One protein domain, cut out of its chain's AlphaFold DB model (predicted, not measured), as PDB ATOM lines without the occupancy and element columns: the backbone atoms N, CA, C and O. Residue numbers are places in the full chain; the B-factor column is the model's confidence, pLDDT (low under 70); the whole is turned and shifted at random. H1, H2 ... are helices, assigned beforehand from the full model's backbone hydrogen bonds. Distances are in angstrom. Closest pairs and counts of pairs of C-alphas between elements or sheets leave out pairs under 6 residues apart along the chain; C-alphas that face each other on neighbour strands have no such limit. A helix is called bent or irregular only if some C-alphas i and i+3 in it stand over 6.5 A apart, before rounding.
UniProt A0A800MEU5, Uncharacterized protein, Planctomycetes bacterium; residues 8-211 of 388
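Overview. This is residues 8 to 211 of the 388 residues of an uncharacterized protein of Planctomycetes bacterium (UniProt A0A800MEU5). Four long helices, H1, H3, H7 and H8, stand side by side in a ring as an up-and-down bundle, and a second pair, H4 and H6, packs on H3 and H7 near one end and spreads away from them toward the other. In the gap there, residues 43 to 46 of the long link after H1 come between the pair and the four helices, and the short H2 and H5 lie far out near that end. The printed part has 204 residues with eight named helices, H1 to H8 in order, and no named strand, and the class is all helix. It is compact, with a radius of gyration of the C-alphas of 17.2 A and spans of 50 by 34 by 32 A.

Along the chain. Find C-alpha 9 at (257.977, 159.451, 228.549); from there H1 runs 37.8 A to residue 34. After the link come H2, residues 57 to 61, and H3, residues 64 to 94, the longest at 45.4 A. H4 covers residues 96 to 118, 32.5 A, and H5 residues 120 to 124. H6, residues 132 to 150, is only just irregular, with C-alphas 133 and 136 6.54 A apart. H7 takes residues 155 to 180, 36.9 A, and H8 runs from residue 184, 35.9 A to C-alpha 208 at (253.716, 156.082, 236.469).

Arrangement. H1, H3, H4, H6, H7 and H8 form the bundle, up and down, each running against the one before it. Begin at H3, the hub: it touches H1 at a shallow tilt of 20 degrees, closest at the C-alphas of Ala 11 and Ala 89, 5.5 A. It touches H7 at Ser 83 and His 165, C-alphas 5.3 A apart. H8 touches H7, a hairpin, with C-alphas 178 and 186 closest at 5.1 A, and touches H1 with C-alphas 205 and 15 closest at 4.8 A. With residues 84 to 92 alone H3 touches H4, its hairpin partner, closest at C-alphas 91 and 99, 5.2 A. H4 touches H6 at 14 degrees, a shallow tilt, opposite ways, with C-alphas 105 and 141 closest at 4.0 A. H6 and H7, a hairpin, touch through residues 142 to 150 of H6, closest at C-alphas 149 and 158, 5.8 A. H2 touches H3 only at the corner, closest at C-alphas 60 and 67, 5.1 A. H5 meets H4 only through their link. In H1, H2, H4 and H5 every O i to N i+4 pair is within hydrogen-bond range; in H3 it is 25 of 27, in H6 13 of 15, in H7 21 of 22 and in H8 19 of 21.

Size, cuts and confidence. The C-alphas of Glu 62 and Thr 153 are the farthest apart, at 52.7 A. The printed part has no cut, and its long link is residues 35 to 56. The mean pLDDT of the printed part is 93.6; look for values under 70 at residue 8, residues 153 to 154 and residues 210 to 211.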
ATOM      1  N   ALA A   8     254.232 156.561 228.480       68.00
ATOM      2  CA  ALA A   8     254.756 157.551 227.559       68.00
ATOM      3  C   ALA A   8     255.750 158.423 228.347       68.00
ATOM      4  O   ALA A   8     255.426 158.848 229.462       68.00
ATOM      5  N   PRO A   9     256.982 158.638 227.849       82.69
ATOM      6  CA  PRO A   9     257.977 159.451 228.549       82.69
ATOM      7  C   PRO A   9     257.391 160.803 228.981       82.69
ATOM      8  O   PRO A   9     257.678 161.263 230.081       82.69
ATOM      9  N   LEU A  10     256.464 161.335 228.180       88.44
ATOM     10  CA  LEU A  10     255.647 162.499 228.484       88.44
ATOM     11  C   LEU A  10     254.882 162.397 229.817       88.44
ATOM     12  O   LEU A  10     255.068 163.253 230.673       88.44
ATOM     13  N   ALA A  11     254.082 161.349 230.051       90.06
ATOM     14  CA  ALA A  11     253.288 161.205 231.280       90.06
ATOM     15  C   ALA A  11     254.166 161.145 232.544       90.06
ATOM     16  O   ALA A  11     253.818 161.698 233.584       90.06
ATOM     17  N   ARG A  12     255.347 160.519 232.448       89.31
ATOM     18  CA  ARG A  12     256.323 160.487 233.550       89.31
ATOM     19  C   ARG A  12     256.909 161.864 233.838       89.31
ATOM     20  O   ARG A  12     257.046 162.232 235.002       89.31
ATOM     21  N   THR A  13     257.277 162.601 232.795       92.44
ATOM     22  CA  THR A  13     257.790 163.967 232.933       92.44
ATOM     23  C   THR A  13     256.724 164.879 233.529       92.44
ATOM     24  O   THR A  13     257.000 165.558 234.511       92.44
ATOM     25  N   LEU A  14     255.491 164.816 233.022       95.31
ATOM     26  CA  LEU A  14     254.362 165.596 233.527       95.31
ATOM     27  C   LEU A  14     254.063 165.300 234.995       95.31
ATOM     28  O   LEU A  14     253.921 166.233 235.773       95.31
ATOM     29  N   ALA A  15     254.044 164.031 235.409       95.25
ATOM     30  CA  ALA A  15     253.810 163.690 236.810       95.25
ATOM     31  C   ALA A  15     254.917 164.231 237.740       95.25
ATOM     32  O   ALA A  15     254.631 164.667 238.850       95.25
ATOM     33  N   ARG A  16     256.182 164.254 237.294       95.50
ATOM     34  CA  ARG A  16     257.288 164.859 238.064       95.50
ATOM     35  C   ARG A  16     257.183 166.377 238.139       95.50
ATOM     36  O   ARG A  16     257.407 166.933 239.209       95.50
ATOM     37  N   LEU A  17     256.840 167.024 237.026       97.12
ATOM     38  CA  LEU A  17     256.588 168.463 236.993       97.12
ATOM     39  C   LEU A  17     255.422 168.821 237.914       97.12
ATOM     40  O   LEU A  17     255.552 169.733 238.716       97.12
ATOM     41  N   LEU A  18     254.337 168.045 237.883       98.06
ATOM     42  CA  LEU A  18     253.191 168.223 238.768       98.06
ATOM     43  C   LEU A  18     253.598 168.144 240.244       98.06
ATOM     44  O   LEU A  18     253.213 169.012 241.021       98.06
ATOM     45  N   VAL A  19     254.412 167.157 240.631       98.38
ATOM     46  CA  VAL A  19     254.950 167.051 242.001       98.38
ATOM     47  C   VAL A  19     255.781 168.278 242.365       98.38
ATOM     48  O   VAL A  19     255.578 168.844 243.436       98.38
ATOM     49  N   LEU A  20     256.690 168.713 241.488       98.38
ATOM     50  CA  LEU A  20     257.534 169.881 241.743       98.38
ATOM     51  C   LEU A  20     256.696 171.155 241.919       98.38
ATOM     52  O   LEU A  20     256.867 171.868 242.903       98.38
ATOM     53  N   THR A  21     255.752 171.413 241.015       98.44
ATOM     54  CA  THR A  21     254.885 172.595 241.088       98.44
ATOM     55  C   THR A  21     253.954 172.535 242.298       98.44
ATOM     56  O   THR A  21     253.754 173.548 242.959       98.44
ATOM     57  N   THR A  22     253.441 171.354 242.662       98.62
ATOM     58  CA  THR A  22     252.615 171.186 243.874       98.62
ATOM     59  C   THR A  22     253.438 171.405 245.149       98.62
ATOM     60  O   THR A  22     252.932 171.961 246.121       98.62
ATOM     61  N   LEU A  23     254.721 171.030 245.156       98.62
ATOM     62  CA  LEU A  23     255.627 171.329 246.269       98.62
ATOM     63  C   LEU A  23     255.848 172.841 246.422       98.62
ATOM     64  O   LEU A  23     255.828 173.350 247.540       98.62
ATOM     65  N   LEU A  24     256.032 173.558 245.308       98.44
ATOM     66  CA  LEU A  24     256.122 175.022 245.312       98.44
ATOM     67  C   LEU A  24     254.810 175.654 245.792       98.44
ATOM     68  O   LEU A  24     254.844 176.550 246.629       98.44
ATOM     69  N   LEU A  25     253.664 175.143 245.331       98.69
ATOM     70  CA  LEU A  25     252.339 175.582 245.770       98.69
ATOM     71  C   LEU A  25     252.161 175.440 247.289       98.69
ATOM     72  O   LEU A  25     251.675 176.371 247.928       98.69
ATOM     73  N   LEU A  26     252.596 174.317 247.874       98.06
ATOM     74  CA  LEU A  26     252.610 174.111 249.328       98.06
ATOM     75  C   LEU A  26     253.514 175.117 250.050       98.06
ATOM     76  O   LEU A  26     253.144 175.607 251.113       98.06
ATOM     77  N   GLY A  27     254.682 175.427 249.483       97.94
ATOM     78  CA  GLY A  27     255.601 176.426 250.029       97.94
ATOM     79  C   GLY A  27     254.991 177.827 250.049       97.94
ATOM     80  O   GLY A  27     254.980 178.476 251.093       97.94
ATOM     81  N   VAL A  28     254.417 178.274 248.927       98.31
ATOM     82  CA  VAL A  28     253.739 179.580 248.846       98.31
ATOM     83  C   VAL A  28     252.488 179.606 249.727       98.31
ATOM     84  O   VAL A  28     252.274 180.583 250.437       98.31
ATOM     85  N   GLY A  29     251.713 178.518 249.782       97.38
ATOM     86  CA  GLY A  29     250.587 178.392 250.715       97.38
ATOM     87  C   GLY A  29     251.026 178.470 252.182       97.38
ATOM     88  O   GLY A  29     250.363 179.107 252.996       97.38
ATOM     89  N   GLY A  30     252.190 177.900 252.512       95.56
ATOM     90  CA  GLY A  30     252.836 178.063 253.814       95.56
ATOM     91  C   GLY A  30     253.114 179.528 254.148       95.56
ATOM     92  O   GLY A  30     252.779 179.964 255.246       95.56
ATOM     93  N   LEU A  31     253.629 180.305 253.186       96.88
ATOM     94  CA  LEU A  31     253.860 181.743 253.357       96.88
ATOM     95  C   LEU A  31     252.541 182.496 253.569       96.88
ATOM     96  O   LEU A  31     252.454 183.304 254.490       96.88
ATOM     97  N   VAL A  32     251.510 182.197 252.772       96.50
ATOM     98  CA  VAL A  32     250.172 182.800 252.904       96.50
ATOM     99  C   VAL A  32     249.613 182.608 254.317       96.50
ATOM    100  O   VAL A  32     249.133 183.565 254.929       96.50
ATOM    101  N   THR A  33     249.698 181.390 254.861       93.31
ATOM    102  CA  THR A  33     249.235 181.099 256.226       93.31
ATOM    103  C   THR A  33     250.103 181.786 257.278       93.31
ATOM    104  O   THR A  33     249.559 182.401 258.191       93.31
ATOM    105  N   THR A  34     251.432 181.714 257.158       92.75
ATOM    106  CA  THR A  34     252.353 182.277 258.158       92.75
ATOM    107  C   THR A  34     252.228 183.795 258.259       92.75
ATOM    108  O   THR A  34     252.089 184.312 259.361       92.75
ATOM    109  N   TYR A  35     252.174 184.513 257.133       93.56
ATOM    110  CA  TYR A  35     251.957 185.965 257.133       93.56
ATOM    111  C   TYR A  35     250.498 186.375 257.369       93.56
ATOM    112  O   TYR A  35     250.217 187.564 257.473       93.56
ATOM    113  N   ARG A  36     249.570 185.413 257.483       92.50
ATOM    114  CA  ARG A  36     248.131 185.649 257.702       92.50
ATOM    115  C   ARG A  36     247.478 186.496 256.601       92.50
ATOM    116  O   ARG A  36     246.548 187.252 256.855       92.50
ATOM    117  N   VAL A  37     247.937 186.327 255.363       95.06
ATOM    118  CA  VAL A  37     247.490 187.102 254.188       95.06
ATOM    119  C   VAL A  37     246.483 186.349 253.318       95.06
ATOM    120  O   VAL A  37     246.191 186.757 252.202       95.06
ATOM    121  N   GLY A  38     245.901 185.266 253.840       92.94
ATOM    122  CA  GLY A  38     244.950 184.424 253.108       92.94
ATOM    123  C   GLY A  38     243.686 185.139 252.624       92.94
ATOM    124  O   GLY A  38     243.005 184.613 251.751       92.94
ATOM    125  N   MET A  39     243.366 186.308 253.179       95.31
ATOM    126  CA  MET A  39     242.217 187.134 252.786       95.31
ATOM    127  C   MET A  39     242.635 188.432 252.075       95.31
ATOM    128  O   MET A  39     241.810 189.320 251.896       95.31
ATOM    129  N   ALA A  40     243.904 188.558 251.659       96.06
ATOM    130  CA  ALA A  40     244.397 189.737 250.938       96.06
ATOM    131  C   ALA A  40     243.721 189.928 249.566       96.06
ATOM    132  O   ALA A  40     243.680 191.040 249.049       96.06
ATOM    133  N   VAL A  41     243.179 188.849 248.993       95.19
ATOM    134  CA  VAL A  41     242.335 188.862 247.793       95.19
ATOM    135  C   VAL A  41     240.976 188.256 248.186       95.19
ATOM    136  O   VAL A  41     240.904 187.043 248.387       95.19
ATOM    137  N   PRO A  42     239.914 189.060 248.377       92.94
ATOM    138  CA  PRO A  42     238.672 188.598 249.005       92.94
ATOM    139  C   PRO A  42     237.678 187.934 248.037       92.94
ATOM    140  O   PRO A  42     236.646 187.443 248.479       92.94
ATOM    141  N   ASP A  43     237.970 187.903 246.736       93.31
ATOM    142  CA  ASP A  43     237.134 187.287 245.704       93.31
ATOM    143  C   ASP A  43     237.692 185.945 245.206       93.31
ATOM    144  O   ASP A  43     238.853 185.617 245.434       93.31
ATOM    145  N   TRP A  44     236.863 185.146 244.530       94.81
ATOM    146  CA  TRP A  44     237.240 183.925 243.804       94.81
ATOM    147  C   TRP A  44     236.107 183.574 242.817       94.81
ATOM    148  O   TRP A  44     234.945 183.754 243.182       94.81
ATOM    149  N   PRO A  45     236.372 183.073 241.590       92.69
ATOM    150  CA  PRO A  45     237.647 182.618 241.017       92.69
ATOM    151  C   PRO A  45     238.525 183.720 240.397       92.69
ATOM    152  O   PRO A  45     239.543 183.403 239.778       92.69
ATOM    153  N   THR A  46     238.153 184.992 240.545       94.19
ATOM    154  CA  THR A  46     238.906 186.165 240.069       94.19
ATOM    155  C   THR A  46     239.954 186.658 241.079       94.19
ATOM    156  O   THR A  46     240.124 186.101 242.166       94.19
ATOM    157  N   THR A  47     240.728 187.668 240.676       94.44
ATOM    158  CA  THR A  47     241.513 188.540 241.565       94.44
ATOM    159  C   THR A  47     241.070 189.977 241.323       94.44
ATOM    160  O   THR A  47     241.319 190.523 240.247       94.44
ATOM    161  N   PHE A  48     240.378 190.563 242.298       93.00
ATOM    162  CA  PHE A  48     239.740 191.882 242.210       93.00
ATOM    163  C   PHE A  48     238.894 192.056 240.937       93.00
ATOM    164  O   PHE A  48     238.989 193.057 240.228       93.00
ATOM    165  N   GLY A  49     238.094 191.037 240.605       90.69
ATOM    166  CA  GLY A  49     237.233 191.024 239.417       90.69
ATOM    167  C   GLY A  49     237.951 190.806 238.078       90.69
ATOM    168  O   GLY A  49     237.286 190.662 237.054       90.69
ATOM    169  N   GLN A  50     239.283 190.724 238.061       92.00
ATOM    170  CA  GLN A  50     240.056 190.362 236.873       92.00
ATOM    171  C   GLN A  50     240.329 188.857 236.823       92.00
ATOM    172  O   GLN A  50     240.368 188.170 237.849       92.00
ATOM    173  N   THR A  51     240.550 188.315 235.622       91.56
ATOM    174  CA  THR A  51     240.927 186.900 235.492       91.56
ATOM    175  C   THR A  51     242.301 186.655 236.118       91.56
ATOM    176  O   THR A  51     243.190 187.503 236.036       91.56
ATOM    177  N   MET A  52     242.503 185.468 236.701       90.44
ATOM    178  CA  MET A  52     243.758 185.110 237.383       90.44
ATOM    179  C   MET A  52     245.009 185.298 236.511       90.44
ATOM    180  O   MET A  52     246.064 185.640 237.025       90.44
ATOM    181  N   PHE A  53     244.906 185.084 235.196       93.75
ATOM    182  CA  PHE A  53     246.050 185.162 234.278       93.75
ATOM    183  C   PHE A  53     246.303 186.565 233.717       93.75
ATOM    184  O   PHE A  53     247.360 186.797 233.137       93.75
ATOM    185  N   SER A  54     245.337 187.477 233.845       93.50
ATOM    186  CA  SER A  54     245.423 188.836 233.302       93.50
ATOM    187  C   SER A  54     245.658 189.899 234.370       93.50
ATOM    188  O   SER A  54     245.747 191.074 234.020       93.50
ATOM    189  N   TYR A  55     245.714 189.516 235.648       94.50
ATOM    190  CA  TYR A  55     245.892 190.464 236.738       94.50
ATOM    191  C   TYR A  55     247.242 191.207 236.605       94.50
ATOM    192  O   TYR A  55     248.268 190.550 236.390       94.50
ATOM    193  N   PRO A  56     247.287 192.553 236.687       95.44
ATOM    194  CA  PRO A  56     248.495 193.311 236.381       95.44
ATOM    195  C   PRO A  56     249.638 193.022 237.354       95.44
ATOM    196  O   PRO A  56     249.490 193.125 238.570       95.44
ATOM    197  N   LEU A  57     250.826 192.741 236.805       93.81
ATOM    198  CA  LEU A  57     252.018 192.444 237.606       93.81
ATOM    199  C   LEU A  57     252.411 193.612 238.525       93.81
ATOM    200  O   LEU A  57     252.870 193.379 239.637       93.81
ATOM    201  N   GLY A  58     252.219 194.853 238.063       95.25
ATOM    202  CA  GLY A  58     252.464 196.050 238.870       95.25
ATOM    203  C   GLY A  58     251.621 196.044 240.143       95.25
ATOM    204  O   GLY A  58     252.184 196.049 241.231       95.25
ATOM    205  N   GLU A  59     250.298 195.916 240.000       94.50
ATOM    206  CA  GLU A  59     249.374 195.869 241.139       94.50
ATOM    207  C   GLU A  59     249.647 194.668 242.052       94.50
ATOM    208  O   GLU A  59     249.603 194.793 243.272       94.50
ATOM    209  N   MET A  60     249.973 193.500 241.489       94.25
ATOM    210  CA  MET A  60     250.319 192.312 242.274       94.25
ATOM    211  C   MET A  60     251.480 192.574 243.240       94.25
ATOM    212  O   MET A  60     251.404 192.138 244.388       94.25
ATOM    213  N   LEU A  61     252.523 193.278 242.783       96.00
ATOM    214  CA  LEU A  61     253.780 193.498 243.509       96.00
ATOM    215  C   LEU A  61     253.755 194.686 244.487       96.00
ATOM    216  O   LEU A  61     254.725 194.874 245.219       96.00
ATOM    217  N   GLU A  62     252.679 195.475 244.522       94.75
ATOM    218  CA  GLU A  62     252.543 196.623 245.437       94.75
ATOM    219  C   GLU A  62     252.461 196.216 246.912       94.75
ATOM    220  O   GLU A  62     252.958 196.929 247.782       94.75
ATOM    221  N   ASP A  63     251.822 195.080 247.194       95.06
ATOM    222  CA  ASP A  63     251.596 194.577 248.545       95.06
ATOM    223  C   ASP A  63     252.040 193.115 248.657       95.06
ATOM    224  O   ASP A  63     251.719 192.274 247.810       95.06
ATOM    225  N   LEU A  64     252.765 192.795 249.732       94.06
ATOM    226  CA  LEU A  64     253.275 191.443 249.966       94.06
ATOM    227  C   LEU A  64     252.130 190.439 250.138       94.06
ATOM    228  O   LEU A  64     252.223 189.317 249.637       94.06
ATOM    229  N   GLY A  65     251.057 190.821 250.834       96.19
ATOM    230  CA  GLY A  65     249.919 189.939 251.061       96.19
ATOM    231  C   GLY A  65     249.228 189.562 249.762       96.19
ATOM    232  O   GLY A  65     249.037 188.376 249.479       96.19
ATOM    233  N   ARG A  66     248.959 190.563 248.925       96.56
ATOM    234  CA  ARG A  66     248.443 190.389 247.566       96.56
ATOM    235  C   ARG A  66     249.376 189.544 246.702       96.56
ATOM    236  O   ARG A  66     248.904 188.615 246.048       96.56
ATOM    237  N   THR A  67     250.684 189.811 246.733       97.44
ATOM    238  CA  THR A  67     251.688 189.026 245.994       97.44
ATOM    239  C   THR A  67     251.606 187.551 246.363       97.44
ATOM    240  O   THR A  67     251.544 186.696 245.478       97.44
ATOM    241  N   LEU A  68     251.607 187.233 247.661       97.81
ATOM    242  CA  LEU A  68     251.618 185.854 248.144       97.81
ATOM    243  C   LEU A  68     250.306 185.128 247.831       97.81
ATOM    244  O   LEU A  68     250.345 184.015 247.303       97.81
ATOM    245  N   GLU A  69     249.163 185.752 248.113       97.44
ATOM    246  CA  GLU A  69     247.843 185.154 247.886       97.44
ATOM    247  C   GLU A  69     247.578 184.942 246.386       97.44
ATOM    248  O   GLU A  69     247.197 183.845 245.975       97.44
ATOM    249  N   HIS A  70     247.861 185.937 245.536       97.44
ATOM    250  CA  HIS A  70     247.702 185.787 244.089       97.44
ATOM    251  C   HIS A  70     248.683 184.762 243.502       97.44
ATOM    252  O   HIS A  70     248.276 183.896 242.729       97.44
ATOM    253  N   SER A  71     249.958 184.775 243.917       97.38
ATOM    254  CA  SER A  71     250.943 183.777 243.461       97.38
ATOM    255  C   SER A  71     250.535 182.354 243.849       97.38
ATOM    256  O   SER A  71     250.704 181.422 243.060       97.38
ATOM    257  N   HIS A  72     249.970 182.170 245.047       98.12
ATOM    258  CA  HIS A  72     249.432 180.888 245.494       98.12
ATOM    259  C   HIS A  72     248.289 180.413 244.586       98.12
ATOM    260  O   HIS A  72     248.307 179.276 244.112       98.12
ATOM    261  N   ARG A  73     247.332 181.297 244.280       97.38
ATOM    262  CA  ARG A  73     246.198 181.006 243.386       97.38
ATOM    263  C   ARG A  73     246.648 180.661 241.972       97.38
ATOM    264  O   ARG A  73     246.210 179.651 241.422       97.38
ATOM    265  N   LEU A  74     247.570 181.448 241.419       96.81
ATOM    266  CA  LEU A  74     248.120 181.237 240.084       96.81
ATOM    267  C   LEU A  74     248.864 179.898 239.990       96.81
ATOM    268  O   LEU A  74     248.641 179.133 239.050       96.81
ATOM    269  N   LEU A  75     249.687 179.558 240.991       97.94
ATOM    270  CA  LEU A  75     250.307 178.231 241.084       97.94
ATOM    271  C   LEU A  75     249.255 177.118 241.171       97.94
ATOM    272  O   LEU A  75     249.433 176.073 240.544       97.94
ATOM    273  N   GLY A  76     248.147 177.342 241.883       98.06
ATOM    274  CA  GLY A  76     246.999 176.434 241.925       98.06
ATOM    275  C   GLY A  76     246.409 176.181 240.536       98.06
ATOM    276  O   GLY A  76     246.223 175.025 240.145       98.06
ATOM    277  N   SER A  77     246.206 177.235 239.740       96.88
ATOM    278  CA  SER A  77     245.753 177.114 238.348       96.88
ATOM    279  C   SER A  77     246.760 176.363 237.470       96.88
ATOM    280  O   SER A  77     246.361 175.503 236.685       96.88
ATOM    281  N   VAL A  78     248.065 176.611 237.628       97.94
ATOM    282  CA  VAL A  78     249.119 175.876 236.901       97.94
ATOM    283  C   VAL A  78     249.117 174.388 237.273       97.94
ATOM    284  O   VAL A  78     249.222 173.538 236.388       97.94
ATOM    285  N   VAL A  79     248.960 174.043 238.555       98.62
ATOM    286  CA  VAL A  79     248.822 172.649 239.020       98.62
ATOM    287  C   VAL A  79     247.575 171.992 238.414       98.62
ATOM    288  O   VAL A  79     247.660 170.863 237.922       98.62
ATOM    289  N   GLY A  80     246.448 172.709 238.360       97.94
ATOM    290  CA  GLY A  80     245.227 172.278 237.671       97.94
ATOM    291  C   GLY A  80     245.473 171.961 236.194       97.94
ATOM    292  O   GLY A  80     245.216 170.838 235.755       97.94
ATOM    293  N   LEU A  81     246.072 172.890 235.444       97.69
ATOM    294  CA  LEU A  81     246.407 172.704 234.027       97.69
ATOM    295  C   LEU A  81     247.370 171.528 233.809       97.69
ATOM    296  O   LEU A  81     247.139 170.695 232.932       97.69
ATOM    297  N   LEU A  82     248.416 171.393 234.629       98.25
ATOM    298  CA  LEU A  82     249.343 170.258 234.548       98.25
ATOM    299  C   LEU A  82     248.638 168.915 234.785       98.25
ATOM    300  O   LEU A  82     248.978 167.926 234.132       98.25
ATOM    301  N   SER A  83     247.647 168.867 235.681       98.31
ATOM    302  CA  SER A  83     246.859 167.654 235.924       98.31
ATOM    303  C   SER A  83     245.968 167.276 234.731       98.31
ATOM    304  O   SER A  83     245.870 166.093 234.403       98.31
ATOM    305  N   ILE A  84     245.421 168.266 234.013       97.88
ATOM    306  CA  ILE A  84     244.674 168.069 232.760       97.88
ATOM    307  C   ILE A  84     245.595 167.508 231.670       97.88
ATOM    308  O   ILE A  84     245.271 166.514 231.018       97.88
ATOM    309  N   VAL A  85     246.785 168.093 231.495       97.06
ATOM    310  CA  VAL A  85     247.762 167.606 230.506       97.06
ATOM    311  C   VAL A  85     248.214 166.181 230.848       97.06
ATOM    312  O   VAL A  85     248.371 165.352 229.950       97.06
ATOM    313  N   LEU A  86     248.371 165.854 232.136       96.06
ATOM    314  CA  LEU A  86     248.663 164.490 232.580       96.06
ATOM    315  C   LEU A  86     247.527 163.514 232.227       96.06
ATOM    316  O   LEU A  86     247.815 162.422 231.733       96.06
ATOM    317  N   LEU A  87     246.262 163.899 232.437       95.00
ATOM    318  CA  LEU A  87     245.088 163.108 232.050       95.00
ATOM    319  C   LEU A  87     245.062 162.813 230.546       95.00
ATOM    320  O   LEU A  87     244.938 161.656 230.140       95.00
ATOM    321  N   LEU A  88     245.264 163.837 229.717       94.94
ATOM    322  CA  LEU A  88     245.341 163.683 228.262       94.94
ATOM    323  C   LEU A  88     246.506 162.767 227.857       94.94
ATOM    324  O   LEU A  88     246.338 161.874 227.025       94.94
ATOM    325  N   ALA A  89     247.672 162.924 228.491       93.44
ATOM    326  CA  ALA A  89     248.854 162.115 228.205       93.44
ATOM    327  C   ALA A  89     248.653 160.620 228.505       93.44
ATOM    328  O   ALA A  89     249.198 159.781 227.782       93.44
ATOM    329  N   VAL A  90     247.881 160.266 229.541       91.06
ATOM    330  CA  VAL A  90     247.545 158.860 229.836       91.06
ATOM    331  C   VAL A  90     246.376 158.333 228.999       91.06
ATOM    332  O   VAL A  90     246.275 157.121 228.805       91.06
ATOM    333  N   ALA A  91     245.515 159.210 228.475       91.19
ATOM    334  CA  ALA A  91     244.402 158.843 227.601       91.19
ATOM    335  C   ALA A  91     244.840 158.580 226.151       91.19
ATOM    336  O   ALA A  91     244.302 157.674 225.517       91.19
ATOM    337  N   LEU A  92     245.850 159.304 225.645       89.69
ATOM    338  CA  LEU A  92     246.416 159.129 224.297       89.69
ATOM    339  C   LEU A  92     246.673 157.653 223.922       89.69
ATOM    340  O   LEU A  92     246.107 157.185 222.932       89.69
ATOM    341  N   PRO A  93     247.469 156.877 224.689       87.75
ATOM    342  CA  PRO A  93     247.733 155.476 224.363       87.75
ATOM    343  C   PRO A  93     246.540 154.541 224.621       87.75
ATOM    344  O   PRO A  93     246.562 153.404 224.161       87.75
ATOM    345  N   ALA A  94     245.511 154.982 225.353       87.31
ATOM    346  CA  ALA A  94     244.310 154.191 225.627       87.31
ATOM    347  C   ALA A  94     243.279 154.237 224.480       87.31
ATOM    348  O   ALA A  94     242.303 153.486 224.494       87.31
ATOM    349  N   GLY A  95     243.511 155.079 223.468       89.12
ATOM    350  CA  GLY A  95     242.718 155.146 222.244       89.12
ATOM    351  C   GLY A  95     241.602 156.192 222.271       89.12
ATOM    352  O   GLY A  95     241.393 156.910 223.250       89.12
ATOM    353  N   ARG A  96     240.866 156.276 221.154       91.19
ATOM    354  CA  ARG A  96     239.899 157.356 220.886       91.19
ATOM    355  C   ARG A  96     238.834 157.528 221.969       91.19
ATOM    356  O   ARG A  96     238.523 158.652 222.311       91.19
ATOM    357  N   HIS A  97     238.313 156.440 222.541       91.69
ATOM    358  CA  HIS A  97     237.223 156.520 223.518       91.69
ATOM    359  C   HIS A  97     237.674 157.173 224.832       91.69
ATOM    360  O   HIS A  97     236.965 158.023 225.365       91.69
ATOM    361  N   ALA A  98     238.877 156.838 225.310       92.00
ATOM    362  CA  ALA A  98     239.466 157.479 226.482       92.00
ATOM    363  C   ALA A  98     239.774 158.959 226.210       92.00
ATOM    364  O   ALA A  98     239.485 159.808 227.046       92.00
ATOM    365  N   MET A  99     240.306 159.273 225.023       93.88
ATOM    366  CA  MET A  99     240.573 160.655 224.617       93.88
ATOM    367  C   MET A  99     239.288 161.487 224.524       93.88
ATOM    368  O   MET A  99     239.228 162.574 225.086       93.88
ATOM    369  N   THR A 100     238.240 160.970 223.877       95.06
ATOM    370  CA  THR A 100     236.938 161.644 223.793       95.06
ATOM    371  C   THR A 100     236.365 161.901 225.180       95.06
ATOM    372  O   THR A 100     235.913 163.009 225.441       95.06
ATOM    373  N   ALA A 101     236.427 160.924 226.087       95.50
ATOM    374  CA  ALA A 101     235.972 161.120 227.458       95.50
ATOM    375  C   ALA A 101     236.776 162.197 228.198       95.50
ATOM    376  O   ALA A 101     236.177 163.019 228.881       95.50
ATOM    377  N   CYS A 102     238.103 162.250 228.027       96.06
ATOM    378  CA  CYS A 102     238.903 163.354 228.558       96.06
ATOM    379  C   CYS A 102     238.464 164.700 227.983       96.06
ATOM    380  O   CYS A 102     238.191 165.608 228.754       96.06
ATOM    381  N   CYS A 103     238.346 164.836 226.660       97.12
ATOM    382  CA  CYS A 103     237.940 166.100 226.039       97.12
ATOM    383  C   CYS A 103     236.546 166.554 226.493       97.12
ATOM    384  O   CYS A 103     236.357 167.731 226.786       97.12
ATOM    385  N   VAL A 104     235.582 165.632 226.579       98.00
ATOM    386  CA  VAL A 104     234.225 165.935 227.057       98.00
ATOM    387  C   VAL A 104     234.244 166.298 228.541       98.00
ATOM    388  O   VAL A 104     233.653 167.304 228.916       98.00
ATOM    389  N   GLY A 105     234.948 165.528 229.377       97.75
ATOM    390  CA  GLY A 105     235.077 165.806 230.809       97.75
ATOM    391  C   GLY A 105     235.716 167.167 231.088       97.75
ATOM    392  O   GLY A 105     235.135 167.978 231.799       97.75
ATOM    393  N   ILE A 106     236.844 167.465 230.436       97.81
ATOM    394  CA  ILE A 106     237.522 168.768 230.529       97.81
ATOM    395  C   ILE A 106     236.607 169.888 230.015       97.81
ATOM    396  O   ILE A 106     236.539 170.952 230.618       97.81
ATOM    397  N   GLY A 107     235.874 169.665 228.920       98.00
ATOM    398  CA  GLY A 107     234.902 170.637 228.414       98.00
ATOM    399  C   GLY A 107     233.814 170.965 229.441       98.00
ATOM    400  O   GLY A 107     233.482 172.132 229.630       98.00
ATOM    401  N   LEU A 108     233.305 169.956 230.151       98.19
ATOM    402  CA  LEU A 108     232.332 170.136 231.229       98.19
ATOM    403  C   LEU A 108     232.928 170.877 232.437       98.19
ATOM    404  O   LEU A 108     232.253 171.725 233.014       98.19
ATOM    405  N   GLU A 109     234.191 170.630 232.786       96.81
ATOM    406  CA  GLU A 109     234.902 171.399 233.822       96.81
ATOM    407  C   GLU A 109     235.082 172.867 233.425       96.81
ATOM    408  O   GLU A 109     234.872 173.756 234.248       96.81
ATOM    409  N   VAL A 110     235.410 173.144 232.159       96.50
ATOM    410  CA  VAL A 110     235.490 174.520 231.640       96.50
ATOM    411  C   VAL A 110     234.128 175.207 231.715       96.50
ATOM    412  O   VAL A 110     234.068 176.369 232.108       96.50
ATOM    413  N   VAL A 111     233.032 174.508 231.398       97.75
ATOM    414  CA  VAL A 111     231.672 175.044 231.571       97.75
ATOM    415  C   VAL A 111     231.388 175.347 233.044       97.75
ATOM    416  O   VAL A 111     230.913 176.440 233.343       97.75
ATOM    417  N   ALA A 112     231.729 174.435 233.961       96.31
ATOM    418  CA  ALA A 112     231.537 174.636 235.399       96.31
ATOM    419  C   ALA A 112     232.296 175.873 235.909       96.31
ATOM    420  O   ALA A 112     231.741 176.720 236.610       96.31
ATOM    421  N   VAL A 113     233.564 176.018 235.513       94.12
ATOM    422  CA  VAL A 113     234.380 177.195 235.843       94.12
ATOM    423  C   VAL A 113     233.799 178.452 235.196       94.12
ATOM    424  O   VAL A 113     233.700 179.480 235.858       94.12
ATOM    425  N   GLY A 114     233.350 178.383 233.942       94.94
ATOM    426  CA  GLY A 114     232.683 179.491 233.256       94.94
ATOM    427  C   GLY A 114     231.441 179.987 234.002       94.94
ATOM    428  O   GLY A 114     231.268 181.191 234.158       94.94
ATOM    429  N   GLN A 115     230.628 179.076 234.542       95.25
ATOM    430  CA  GLN A 115     229.461 179.417 235.362       95.25
ATOM    431  C   GLN A 115     229.841 180.077 236.697       95.25
ATOM    432  O   GLN A 115     229.128 180.965 237.162       95.25
ATOM    433  N   LEU A 116     230.970 179.700 237.302       93.00
ATOM    434  CA  LEU A 116     231.509 180.410 238.472       93.00
ATOM    435  C   LEU A 116     231.987 181.823 238.098       93.00
ATOM    436  O   LEU A 116     231.738 182.779 238.828       93.00
ATOM    437  N   TYR A 117     232.613 181.985 236.929       93.44
ATOM    438  CA  TYR A 117     233.021 183.299 236.423       93.44
ATOM    439  C   TYR A 117     231.829 184.219 236.138       93.44
ATOM    440  O   TYR A 117     231.886 185.405 236.455       93.44
ATOM    441  N   THR A 118     230.715 183.698 235.610       94.44
ATOM    442  CA  THR A 118     229.508 184.519 235.394       94.44
ATOM    443  C   THR A 118     228.906 185.054 236.692       94.44
ATOM    444  O   THR A 118     228.234 186.079 236.669       94.44
ATOM    445  N   GLN A 119     229.185 184.405 237.825       93.38
ATOM    446  CA  GLN A 119     228.749 184.845 239.151       93.38
ATOM    447  C   GLN A 119     229.727 185.834 239.807       93.38
ATOM    448  O   GLN A 119     229.396 186.409 240.837       93.38
ATOM    449  N   SER A 120     230.916 186.080 239.237       90.31
ATOM    450  CA  SER A 120     231.963 186.883 239.897       90.31
ATOM    451  C   SER A 120     231.517 188.314 240.225       90.31
ATOM    452  O   SER A 120     231.907 188.843 241.258       90.31
ATOM    453  N   GLY A 121     230.654 188.929 239.406       89.81
ATOM    454  CA  GLY A 121     230.076 190.245 239.714       89.81
ATOM    455  C   GLY A 121     229.206 190.236 240.976       89.81
ATOM    456  O   GLY A 121     229.406 191.066 241.859       89.81
ATOM    457  N   SER A 122     228.300 189.260 241.082       90.75
ATOM    458  CA  SER A 122     227.455 189.024 242.262       90.75
ATOM    459  C   SER A 122     228.281 188.709 243.509       90.75
ATOM    460  O   SER A 122     228.067 189.299 244.565       90.75
ATOM    461  N   ILE A 123     229.289 187.844 243.373       89.69
ATOM    462  CA  ILE A 123     230.209 187.482 244.460       89.69
ATOM    463  C   ILE A 123     230.939 188.723 244.980       89.69
ATOM    464  O   ILE A 123     230.994 188.957 246.185       89.69
ATOM    465  N   ASN A 124     231.445 189.563 244.074       88.44
ATOM    466  CA  ASN A 124     232.124 190.809 244.434       88.44
ATOM    467  C   ASN A 124     231.180 191.835 245.081       88.44
ATOM    468  O   ASN A 124     231.640 192.701 245.823       88.44
ATOM    469  N   ALA A 125     229.872 191.732 244.827       89.25
ATOM    470  CA  ALA A 125     228.838 192.515 245.500       89.25
ATOM    471  C   ALA A 125     228.420 191.931 246.869       89.25
ATOM    472  O   ALA A 125     227.597 192.533 247.559       89.25
ATOM    473  N   GLY A 126     228.997 190.798 247.287       87.06
ATOM    474  CA  GLY A 126     228.728 190.143 248.569       87.06
ATOM    475  C   GLY A 126     227.602 189.105 248.533       87.06
ATOM    476  O   GLY A 126     227.153 188.663 249.591       87.06
ATOM    477  N   GLU A 127     227.131 188.711 247.349       91.69
ATOM    478  CA  GLU A 127     226.132 187.651 247.211       91.69
ATOM    479  C   GLU A 127     226.761 186.259 247.376       91.69
ATOM    480  O   GLU A 127     227.918 186.017 247.022       91.69
ATOM    481  N   ALA A 128     225.980 185.317 247.911       90.62
ATOM    482  CA  ALA A 128     226.410 183.930 248.048       90.62
ATOM    483  C   ALA A 128     226.537 183.246 246.675       90.62
ATOM    484  O   ALA A 128     225.752 183.502 245.764       90.62
ATOM    485  N   VAL A 129     227.495 182.322 246.552       92.62
ATOM    486  CA  VAL A 129     227.672 181.520 245.332       92.62
ATOM    487  C   VAL A 129     226.510 180.546 245.159       92.62
ATOM    488  O   VAL A 129     226.228 179.738 246.047       92.62
ATOM    489  N   ASP A 130     225.896 180.551 243.977       94.25
ATOM    490  CA  ASP A 130     225.008 179.481 243.543       94.25
ATOM    491  C   ASP A 130     225.842 178.287 243.059       94.25
ATOM    492  O   ASP A 130     226.273 178.198 241.902       94.25
ATOM    493  N   TRP A 131     226.074 177.348 243.976       92.75
ATOM    494  CA  TRP A 131     226.775 176.099 243.694       92.75
ATOM    495  C   TRP A 131     225.962 175.123 242.836       92.75
ATOM    496  O   TRP A 131     226.553 174.202 242.267       92.75
ATOM    497  N   ALA A 132     224.643 175.301 242.698       93.75
ATOM    498  CA  ALA A 132     223.820 174.398 241.897       93.75
ATOM    499  C   ALA A 132     224.168 174.498 240.405       93.75
ATOM    500  O   ALA A 132     224.235 173.473 239.722       93.75
ATOM    501  N   ALA A 133     224.462 175.709 239.922       92.62
ATOM    502  CA  ALA A 133     224.846 175.956 238.536       92.62
ATOM    503  C   ALA A 133     226.084 175.139 238.089       92.62
ATOM    504  O   ALA A 133     225.945 174.344 237.153       92.62
ATOM    505  N   PRO A 134     227.263 175.246 238.740       95.12
ATOM    506  CA  PRO A 134     228.453 174.481 238.359       95.12
ATOM    507  C   PRO A 134     228.413 172.998 238.765       95.12
ATOM    508  O   PRO A 134     229.146 172.191 238.188       95.12
ATOM    509  N   ALA A 135     227.572 172.601 239.730       94.12
ATOM    510  CA  ALA A 135     227.535 171.223 240.232       94.12
ATOM    511  C   ALA A 135     227.173 170.193 239.149       94.12
ATOM    512  O   ALA A 135     227.774 169.118 239.100       94.12
ATOM    513  N   GLY A 136     226.222 170.519 238.268       95.12
ATOM    514  CA  GLY A 136     225.793 169.632 237.181       95.12
ATOM    515  C   GLY A 136     226.939 169.278 236.223       95.12
ATOM    516  O   GLY A 136     227.255 168.093 236.071       95.12
ATOM    517  N   PRO A 137     227.603 170.272 235.604       96.75
ATOM    518  CA  PRO A 137     228.758 170.025 234.747       96.75
ATOM    519  C   PRO A 137     229.923 169.337 235.469       96.75
ATOM    520  O   PRO A 137     230.505 168.416 234.897       96.75
ATOM    521  N   PHE A 138     230.216 169.668 236.735       94.56
ATOM    522  CA  PHE A 138     231.233 168.940 237.511       94.56
ATOM    523  C   PHE A 138     230.891 167.456 237.686       94.56
ATOM    524  O   PHE A 138     231.725 166.591 237.418       94.56
ATOM    525  N   ALA A 139     229.663 167.135 238.099       95.31
ATOM    526  CA  ALA A 139     229.226 165.749 238.247       95.31
ATOM    527  C   ALA A 139     229.275 165.002 236.904       95.31
ATOM    528  O   ALA A 139     229.757 163.869 236.835       95.31
ATOM    529  N   GLY A 140     228.844 165.660 235.824       97.00
ATOM    530  CA  GLY A 140     228.952 165.142 234.463       97.00
ATOM    531  C   GLY A 140     230.399 164.841 234.065       97.00
ATOM    532  O   GLY A 140     230.672 163.752 233.561       97.00
ATOM    533  N   ALA A 141     231.333 165.756 234.343       97.12
ATOM    534  CA  ALA A 141     232.754 165.569 234.065       97.12
ATOM    535  C   ALA A 141     233.306 164.334 234.782       97.12
ATOM    536  O   ALA A 141     233.900 163.463 234.147       97.12
ATOM    537  N   VAL A 142     233.030 164.204 236.084       96.38
ATOM    538  CA  VAL A 142     233.461 163.056 236.896       96.38
ATOM    539  C   VAL A 142     232.928 161.744 236.324       96.38
ATOM    540  O   VAL A 142     233.695 160.796 236.143       96.38
ATOM    541  N   LEU A 143     231.634 161.679 236.001       96.81
ATOM    542  CA  LEU A 143     231.006 160.473 235.454       96.81
ATOM    543  C   LEU A 143     231.584 160.094 234.087       96.81
ATOM    544  O   LEU A 143     231.906 158.926 233.863       96.81
ATOM    545  N   VAL A 144     231.760 161.068 233.189       96.62
ATOM    546  CA  VAL A 144     232.337 160.847 231.854       96.62
ATOM    547  C   VAL A 144     233.789 160.383 231.956       96.62
ATOM    548  O   VAL A 144     234.169 159.421 231.284       96.62
ATOM    549  N   LEU A 145     234.595 161.014 232.811       95.62
ATOM    550  CA  LEU A 145     235.990 160.635 233.027       95.62
ATOM    551  C   LEU A 145     236.096 159.232 233.634       95.62
ATOM    552  O   LEU A 145     236.878 158.418 233.142       95.62
ATOM    553  N   LEU A 146     235.289 158.908 234.649       93.94
ATOM    554  CA  LEU A 146     235.241 157.566 235.237       93.94
ATOM    555  C   LEU A 146     234.845 156.519 234.198       93.94
ATOM    556  O   LEU A 146     235.526 155.500 234.067       93.94
ATOM    557  N   ALA A 147     233.788 156.780 233.428       91.88
ATOM    558  CA  ALA A 147     233.356 155.883 232.370       91.88
ATOM    559  C   ALA A 147     234.474 155.695 231.335       91.88
ATOM    560  O   ALA A 147     234.891 154.574 231.082       91.88
ATOM    561  N   GLY A 148     235.048 156.758 230.776       88.88
ATOM    562  CA  GLY A 148     236.031 156.629 229.697       88.88
ATOM    563  C   GLY A 148     237.403 156.089 230.107       88.88
ATOM    564  O   GLY A 148     238.090 155.455 229.300       88.88
ATOM    565  N   LEU A 149     237.827 156.320 231.352       89.69
ATOM    566  CA  LEU A 149     239.185 156.005 231.804       89.69
ATOM    567  C   LEU A 149     239.316 154.654 232.511       89.69
ATOM    568  O   LEU A 149     240.433 154.139 232.615       89.69
ATOM    569  N   MET A 150     238.209 154.046 232.944       90.31
ATOM    570  CA  MET A 150     238.241 152.823 233.754       90.31
ATOM    571  C   MET A 150     238.017 151.519 232.968       90.31
ATOM    572  O   MET A 150     238.187 150.436 233.536       90.31
ATOM    573  N   PHE A 151     237.728 151.584 231.662       82.50
ATOM    574  CA  PHE A 151     237.592 150.401 230.794       82.50
ATOM    575  C   PHE A 151     238.893 150.000 230.091       82.50
ATOM    576  O   PHE A 151     239.713 150.844 229.735       82.50
ATOM    577  N   GLY A 152     239.060 148.701 229.825       74.56
ATOM    578  CA  GLY A 152     240.174 148.150 229.045       74.56
ATOM    579  C   GLY A 152     241.428 147.810 229.857       74.56
ATOM    580  O   GLY A 152     241.445 147.850 231.092       74.56
ATOM    581  N   THR A 153     242.500 147.450 229.151       68.94
ATOM    582  CA  THR A 153     243.797 147.121 229.754       68.94
ATOM    583  C   THR A 153     244.453 148.370 230.353       68.94
ATOM    584  O   THR A 153     244.136 149.506 230.002       68.94
ATOM    585  N   HIS A 154     245.353 148.188 231.325       68.56
ATOM    586  CA  HIS A 154     246.174 149.285 231.868       68.56
ATOM    587  C   HIS A 154     245.406 150.440 232.552       68.56
ATOM    588  O   HIS A 154     245.939 151.536 232.731       68.56
ATOM    589  N   LYS A 155     244.169 150.189 233.006       82.25
ATOM    590  CA  LYS A 155     243.326 151.158 233.734       82.25
ATOM    591  C   LYS A 155     243.958 151.751 235.001       82.25
ATOM    592  O   LYS A 155     243.589 152.845 235.394       82.25
ATOM    593  N   GLY A 156     244.948 151.089 235.608       84.81
ATOM    594  CA  GLY A 156     245.605 151.575 236.831       84.81
ATOM    595  C   GLY A 156     246.298 152.936 236.679       84.81
ATOM    596  O   GLY A 156     246.154 153.792 237.540       84.81
ATOM    597  N   GLN A 157     247.000 153.178 235.567       85.44
ATOM    598  CA  GLN A 157     247.672 154.469 235.332       85.44
ATOM    599  C   GLN A 157     246.671 155.602 235.113       85.44
ATOM    600  O   GLN A 157     246.866 156.714 235.600       85.44
ATOM    601  N   ARG A 158     245.578 155.289 234.413       90.25
ATOM    602  CA  ARG A 158     244.471 156.212 234.176       90.25
ATOM    603  C   ARG A 158     243.719 156.524 235.467       90.25
ATOM    604  O   ARG A 158     243.462 157.686 235.739       90.25
ATOM    605  N   ALA A 159     243.472 155.515 236.302       91.44
ATOM    606  CA  ALA A 159     242.870 155.684 237.620       91.44
ATOM    607  C   ALA A 159     243.711 156.593 238.529       91.44
ATOM    608  O   ALA A 159     243.159 157.451 239.207       91.44
ATOM    609  N   LEU A 160     245.042 156.452 238.516       92.25
ATOM    610  CA  LEU A 160     245.944 157.317 239.286       92.25
ATOM    611  C   LEU A 160     245.926 158.768 238.794       92.25
ATOM    612  O   LEU A 160     245.842 159.688 239.607       92.25
ATOM    613  N   ALA A 161     245.987 158.983 237.476       94.62
ATOM    614  CA  ALA A 161     245.897 160.322 236.898       94.62
ATOM    615  C   ALA A 161     244.539 160.974 237.204       94.62
ATOM    616  O   ALA A 161     244.507 162.127 237.624       94.62
ATOM    617  N   LEU A 162     243.444 160.215 237.085       96.50
ATOM    618  CA  LEU A 162     242.100 160.667 237.433       96.50
ATOM    619  C   LEU A 162     241.981 161.009 238.919       96.50
ATOM    620  O   LEU A 162     241.550 162.105 239.249       96.50
ATOM    621  N   LEU A 163     242.431 160.128 239.814       97.12
ATOM    622  CA  LEU A 163     242.437 160.394 241.255       97.12
ATOM    623  C   LEU A 163     243.232 161.662 241.589       97.12
ATOM    624  O   LEU A 163     242.784 162.477 242.390       97.12
ATOM    625  N   THR A 164     244.398 161.839 240.964       98.12
ATOM    626  CA  THR A 164     245.246 163.023 241.166       98.12
ATOM    627  C   THR A 164     244.532 164.292 240.711       98.12
ATOM    628  O   THR A 164     244.521 165.281 241.435       98.12
ATOM    629  N   HIS A 165     243.905 164.258 239.536       98.44
ATOM    630  CA  HIS A 165     243.167 165.386 238.985       98.44
ATOM    631  C   HIS A 165     241.947 165.762 239.838       98.44
ATOM    632  O   HIS A 165     241.808 166.919 240.223       98.44
ATOM    633  N   LEU A 166     241.127 164.783 240.230       97.81
ATOM    634  CA  LEU A 166     239.965 165.017 241.093       97.81
ATOM    635  C   LEU A 166     240.370 165.551 242.472       97.81
ATOM    636  O   LEU A 166     239.711 166.440 243.003       97.81
ATOM    637  N   ALA A 167     241.476 165.057 243.041       98.31
ATOM    638  CA  ALA A 167     242.012 165.575 244.297       98.31
ATOM    639  C   ALA A 167     242.462 167.045 244.174       98.31
ATOM    640  O   ALA A 167     242.214 167.838 245.080       98.31
ATOM    641  N   ILE A 168     243.085 167.419 243.050       98.50
ATOM    642  CA  ILE A 168     243.503 168.800 242.763       98.50
ATOM    643  C   ILE A 168     242.289 169.720 242.583       98.50
ATOM    644  O   ILE A 168     242.262 170.789 243.191       98.50
ATOM    645  N   ILE A 169     241.270 169.302 241.822       97.06
ATOM    646  CA  ILE A 169     240.020 170.067 241.670       97.06
ATOM    647  C   ILE A 169     239.346 170.253 243.029       97.06
ATOM    648  O   ILE A 169     239.009 171.376 243.395       97.06
ATOM    649  N   GLY A 170     239.211 169.178 243.810       97.12
ATOM    650  CA  GLY A 170     238.623 169.241 245.146       97.12
ATOM    651  C   GLY A 170     239.363 170.207 246.075       97.12
ATOM    652  O   GLY A 170     238.723 170.949 246.815       97.12
ATOM    653  N   GLN A 171     240.698 170.266 246.003       98.12
ATOM    654  CA  GLN A 171     241.479 171.261 246.748       98.12
ATOM    655  C   GLN A 171     241.304 172.684 246.233       98.12
ATOM    656  O   GLN A 171     241.265 173.603 247.048       98.12
ATOM    657  N   GLY A 172     241.185 172.877 244.918       97.00
ATOM    658  CA  GLY A 172     240.893 174.181 244.326       97.00
ATOM    659  C   GLY A 172     239.535 174.722 244.771       97.00
ATOM    660  O   GLY A 172     239.450 175.876 245.178       97.00
ATOM    661  N   ILE A 173     238.500 173.872 244.774       96.44
ATOM    662  CA  ILE A 173     237.158 174.218 245.264       96.44
ATOM    663  C   ILE A 173     237.214 174.543 246.758       96.44
ATOM    664  O   ILE A 173     236.824 175.636 247.145       96.44
ATOM    665  N   LEU A 174     237.779 173.658 247.588       97.62
ATOM    666  CA  LEU A 174     237.913 173.890 249.034       97.62
ATOM    667  C   LEU A 174     238.684 175.188 249.350       97.62
ATOM    668  O   LEU A 174     238.310 175.932 250.255       97.62
ATOM    669  N   GLY A 175     239.749 175.465 248.592       96.94
ATOM    670  CA  GLY A 175     240.549 176.683 248.707       96.94
ATOM    671  C   GLY A 175     239.823 177.949 248.241       96.94
ATOM    672  O   GLY A 175     240.075 179.014 248.795       96.94
ATOM    673  N   GLY A 176     238.911 177.851 247.271       95.31
ATOM    674  CA  GLY A 176     238.023 178.949 246.878       95.31
ATOM    675  C   GLY A 176     236.929 179.194 247.917       95.31
ATOM    676  O   GLY A 176     236.769 180.312 248.398       95.31
ATOM    677  N   THR A 177     236.235 178.139 248.347       95.50
ATOM    678  CA  THR A 177     235.153 178.211 249.340       95.50
ATOM    679  C   THR A 177     235.625 178.810 250.662       95.50
ATOM    680  O   THR A 177     234.948 179.671 251.212       95.50
ATOM    681  N   ARG A 178     236.819 178.444 251.156       95.50
ATOM    682  CA  ARG A 178     237.348 179.029 252.403       95.50
ATOM    683  C   ARG A 178     237.563 180.541 252.319       95.50
ATOM    684  O   ARG A 178     237.511 181.200 253.353       95.50
ATOM    685  N   VAL A 179     237.847 181.076 251.126       95.06
ATOM    686  CA  VAL A 179     237.966 182.526 250.892       95.06
ATOM    687  C   VAL A 179     236.573 183.138 250.874       95.06
ATOM    688  O   VAL A 179     236.307 184.054 251.642       95.06
ATOM    689  N   LEU A 180     235.676 182.589 250.056       94.38
ATOM    690  CA  LEU A 180     234.314 183.102 249.882       94.38
ATOM    691  C   LEU A 180     233.517 183.134 251.195       94.38
ATOM    692  O   LEU A 180     232.741 184.053 251.423       94.38
ATOM    693  N   GLU A 181     233.733 182.154 252.072       93.88
ATOM    694  CA  GLU A 181     233.072 182.071 253.379       93.88
ATOM    695  C   GLU A 181     233.871 182.721 254.519       93.88
ATOM    696  O   GLU A 181     233.401 182.739 255.655       93.88
ATOM    697  N   ASN A 182     235.088 183.219 254.255       94.19
ATOM    698  CA  ASN A 182     236.015 183.720 255.277       94.19
ATOM    699  C   ASN A 182     236.116 182.776 256.499       94.19
ATOM    700  O   ASN A 182     236.006 183.184 257.658       94.19
ATOM    701  N   ASN A 183     236.275 181.476 256.232       93.12
ATOM    702  CA  ASN A 183     236.117 180.427 257.237       93.12
ATOM    703  C   ASN A 183     237.470 179.809 257.633       93.12
ATOM    704  O   ASN A 183     238.135 179.127 256.846       93.12
ATOM    705  N   VAL A 184     237.865 180.020 258.892       91.06
ATOM    706  CA  VAL A 184     239.141 179.539 259.451       91.06
ATOM    707  C   VAL A 184     239.190 178.012 259.551       91.06
ATOM    708  O   VAL A 184     240.260 177.423 259.375       91.06
ATOM    709  N   GLU A 185     238.056 177.349 259.783       94.75
ATOM    710  CA  GLU A 185     237.986 175.885 259.841       94.75
ATOM    711  C   GLU A 185     238.228 175.275 258.460       94.75
ATOM    712  O   GLU A 185     239.008 174.327 258.326       94.75
ATOM    713  N   LEU A 186     237.641 175.868 257.413       96.06
ATOM    714  CA  LEU A 186     237.911 175.462 256.034       96.06
ATOM    715  C   LEU A 186     239.361 175.751 255.634       96.06
ATOM    716  O   LEU A 186     239.962 174.944 254.928       96.06
ATOM    717  N   ALA A 187     239.959 176.845 256.115       93.94
ATOM    718  CA  ALA A 187     241.377 177.128 255.894       93.94
ATOM    719  C   ALA A 187     242.284 176.063 256.546       93.94
ATOM    720  O   ALA A 187     243.217 175.569 255.905       93.94
ATOM    721  N   PHE A 188     241.974 175.647 257.779       94.81
ATOM    722  CA  PHE A 188     242.667 174.552 258.466       94.81
ATOM    723  C   PHE A 188     242.501 173.214 257.730       94.81
ATOM    724  O   PHE A 188     243.482 172.482 257.532       94.81
ATOM    725  N   LEU A 189     241.280 172.902 257.284       96.19
ATOM    726  CA  LEU A 189     240.980 171.690 256.524       96.19
ATOM    727  C   LEU A 189     241.721 171.677 255.180       96.19
ATOM    728  O   LEU A 189     242.339 170.670 254.833       96.19
ATOM    729  N   HIS A 190     241.720 172.798 254.458       96.38
ATOM    730  CA  HIS A 190     242.448 172.987 253.203       96.38
ATOM    731  C   HIS A 190     243.951 172.749 253.381       96.38
ATOM    732  O   HIS A 190     244.528 171.891 252.713       96.38
ATOM    733  N   GLY A 191     244.578 173.428 254.347       94.44
ATOM    734  CA  GLY A 191     246.008 173.267 254.625       94.44
ATOM    735  C   GLY A 191     246.390 171.839 255.035       94.44
ATOM    736  O   GLY A 191     247.460 171.349 254.664       94.44
ATOM    737  N   SER A 192     245.505 171.146 255.756       94.62
ATOM    738  CA  SER A 192     245.705 169.754 256.177       94.62
ATOM    739  C   SER A 192     245.573 168.769 255.010       94.62
ATOM    740  O   SER A 192     246.429 167.901 254.824       94.62
ATOM    741  N   LEU A 193     244.530 168.909 254.186       96.88
ATOM    742  CA  LEU A 193     244.274 168.020 253.049       96.88
ATOM    743  C   LEU A 193     245.241 168.246 251.877       96.88
ATOM    744  O   LEU A 193     245.498 167.308 251.118       96.88
ATOM    745  N   ALA A 194     245.850 169.427 251.753       97.56
ATOM    746  CA  ALA A 194     246.869 169.699 250.737       97.56
ATOM    747  C   ALA A 194     248.060 168.717 250.811       97.56
ATOM    748  O   ALA A 194     248.617 168.323 249.784       97.56
ATOM    749  N   GLN A 195     248.408 168.242 252.013       97.62
ATOM    750  CA  GLN A 195     249.453 167.230 252.224       97.62
ATOM    751  C   GLN A 195     249.070 165.870 251.626       97.62
ATOM    752  O   GLN A 195     249.903 165.188 251.024       97.62
ATOM    753  N   LEU A 196     247.793 165.490 251.737       97.12
ATOM    754  CA  LEU A 196     247.267 164.269 251.128       97.12
ATOM    755  C   LEU A 196     247.262 164.371 249.598       97.12
ATOM    756  O   LEU A 196     247.631 163.414 248.920       97.12
ATOM    757  N   VAL A 197     246.908 165.530 249.041       98.31
ATOM    758  CA  VAL A 197     246.941 165.744 247.585       98.31
ATOM    759  C   VAL A 197     248.364 165.687 247.042       98.31
ATOM    760  O   VAL A 197     248.604 165.034 246.024       98.31
ATOM    761  N   PHE A 198     249.333 166.265 247.754       98.69
ATOM    762  CA  PHE A 198     250.743 166.116 247.406       98.69
ATOM    763  C   PHE A 198     251.199 164.652 247.447       98.69
ATOM    764  O   PHE A 198     251.871 164.193 246.521       98.69
ATOM    765  N   LEU A 199     250.800 163.893 248.474       98.31
ATOM    766  CA  LEU A 199     251.078 162.458 248.553       98.31
ATOM    767  C   LEU A 199     250.501 161.712 247.343       98.31
ATOM    768  O   LEU A 199     251.221 160.931 246.721       98.31
ATOM    769  N   ILE A 200     249.242 161.966 246.974       97.94
ATOM    770  CA  ILE A 200     248.607 161.354 245.796       97.94
ATOM    771  C   ILE A 200     249.414 161.674 244.532       97.94
ATOM    772  O   ILE A 200     249.779 160.752 243.802       97.94
ATOM    773  N   ALA A 201     249.780 162.938 244.302       98.12
ATOM    774  CA  ALA A 201     250.592 163.334 243.148       98.12
ATOM    775  C   ALA A 201     251.970 162.639 243.138       98.12
ATOM    776  O   ALA A 201     252.413 162.132 242.102       98.12
ATOM    777  N   ALA A 202     252.635 162.547 244.293       97.25
ATOM    778  CA  ALA A 202     253.940 161.901 244.433       97.25
ATOM    779  C   ALA A 202     253.885 160.380 244.218       97.25
ATOM    780  O   ALA A 202     254.770 159.803 243.569       97.25
ATOM    781  N   LEU A 203     252.840 159.713 244.715       93.81
ATOM    782  CA  LEU A 203     252.608 158.289 244.475       93.81
ATOM    783  C   LEU A 203     252.245 158.029 243.013       93.81
ATOM    784  O   LEU A 203     252.777 157.089 242.423       93.81
ATOM    785  N   THR A 204     251.444 158.895 242.397       93.31
ATOM    786  CA  THR A 204     251.156 158.861 240.959       93.31
ATOM    787  C   THR A 204     252.441 158.972 240.140       93.31
ATOM    788  O   THR A 204     252.688 158.125 239.283       93.31
ATOM    789  N   ALA A 205     253.331 159.920 240.449       93.06
ATOM    790  CA  ALA A 205     254.635 160.036 239.786       93.06
ATOM    791  C   ALA A 205     255.536 158.809 240.015       93.06
ATOM    792  O   ALA A 205     256.257 158.385 239.106       93.06
ATOM    793  N   THR A 206     255.477 158.210 241.206       88.81
ATOM    794  CA  THR A 206     256.210 156.980 241.542       88.81
ATOM    795  C   THR A 206     255.713 155.793 240.713       88.81
ATOM    796  O   THR A 206     256.525 155.076 240.132       88.81
ATOM    797  N   LEU A 207     254.395 155.608 240.627       86.94
ATOM    798  CA  LEU A 207     253.735 154.468 239.980       86.94
ATOM    799  C   LEU A 207     253.660 154.587 238.448       86.94
ATOM    800  O   LEU A 207     253.730 153.575 237.755       86.94
ATOM    801  N   LEU A 208     253.536 155.804 237.905       85.56
ATOM    802  CA  LEU A 208     253.716 156.082 236.469       85.56
ATOM    803  C   LEU A 208     255.189 155.985 236.069       85.56
ATOM    804  O   LEU A 208     255.531 155.636 234.933       85.56
ATOM    805  N   GLY A 209     256.077 156.324 237.002       72.19
ATOM    806  CA  GLY A 209     257.491 156.045 236.895       72.19
ATOM    807  C   GLY A 209     257.733 154.554 236.700       72.19
ATOM    808  O   GLY A 209     256.953 153.695 237.097       72.19
ATOM    809  N   SER A 210     258.871 154.224 236.102       57.25
ATOM    810  CA  SER A 210     259.367 152.863 236.159       57.25
ATOM    811  C   SER A 210     259.875 152.599 237.577       57.25
ATOM    812  O   SER A 210     261.084 152.493 237.790       57.25
ATOM    813  N   VAL A 211     258.970 152.388 238.534       54.16
ATOM    814  CA  VAL A 211     259.174 151.302 239.494       54.16
ATOM    815  C   VAL A 211     259.157 150.027 238.643       54.16
ATOM    816  O   VAL A 211     258.196 149.273 238.577       54.16
TER     817      VAL A 211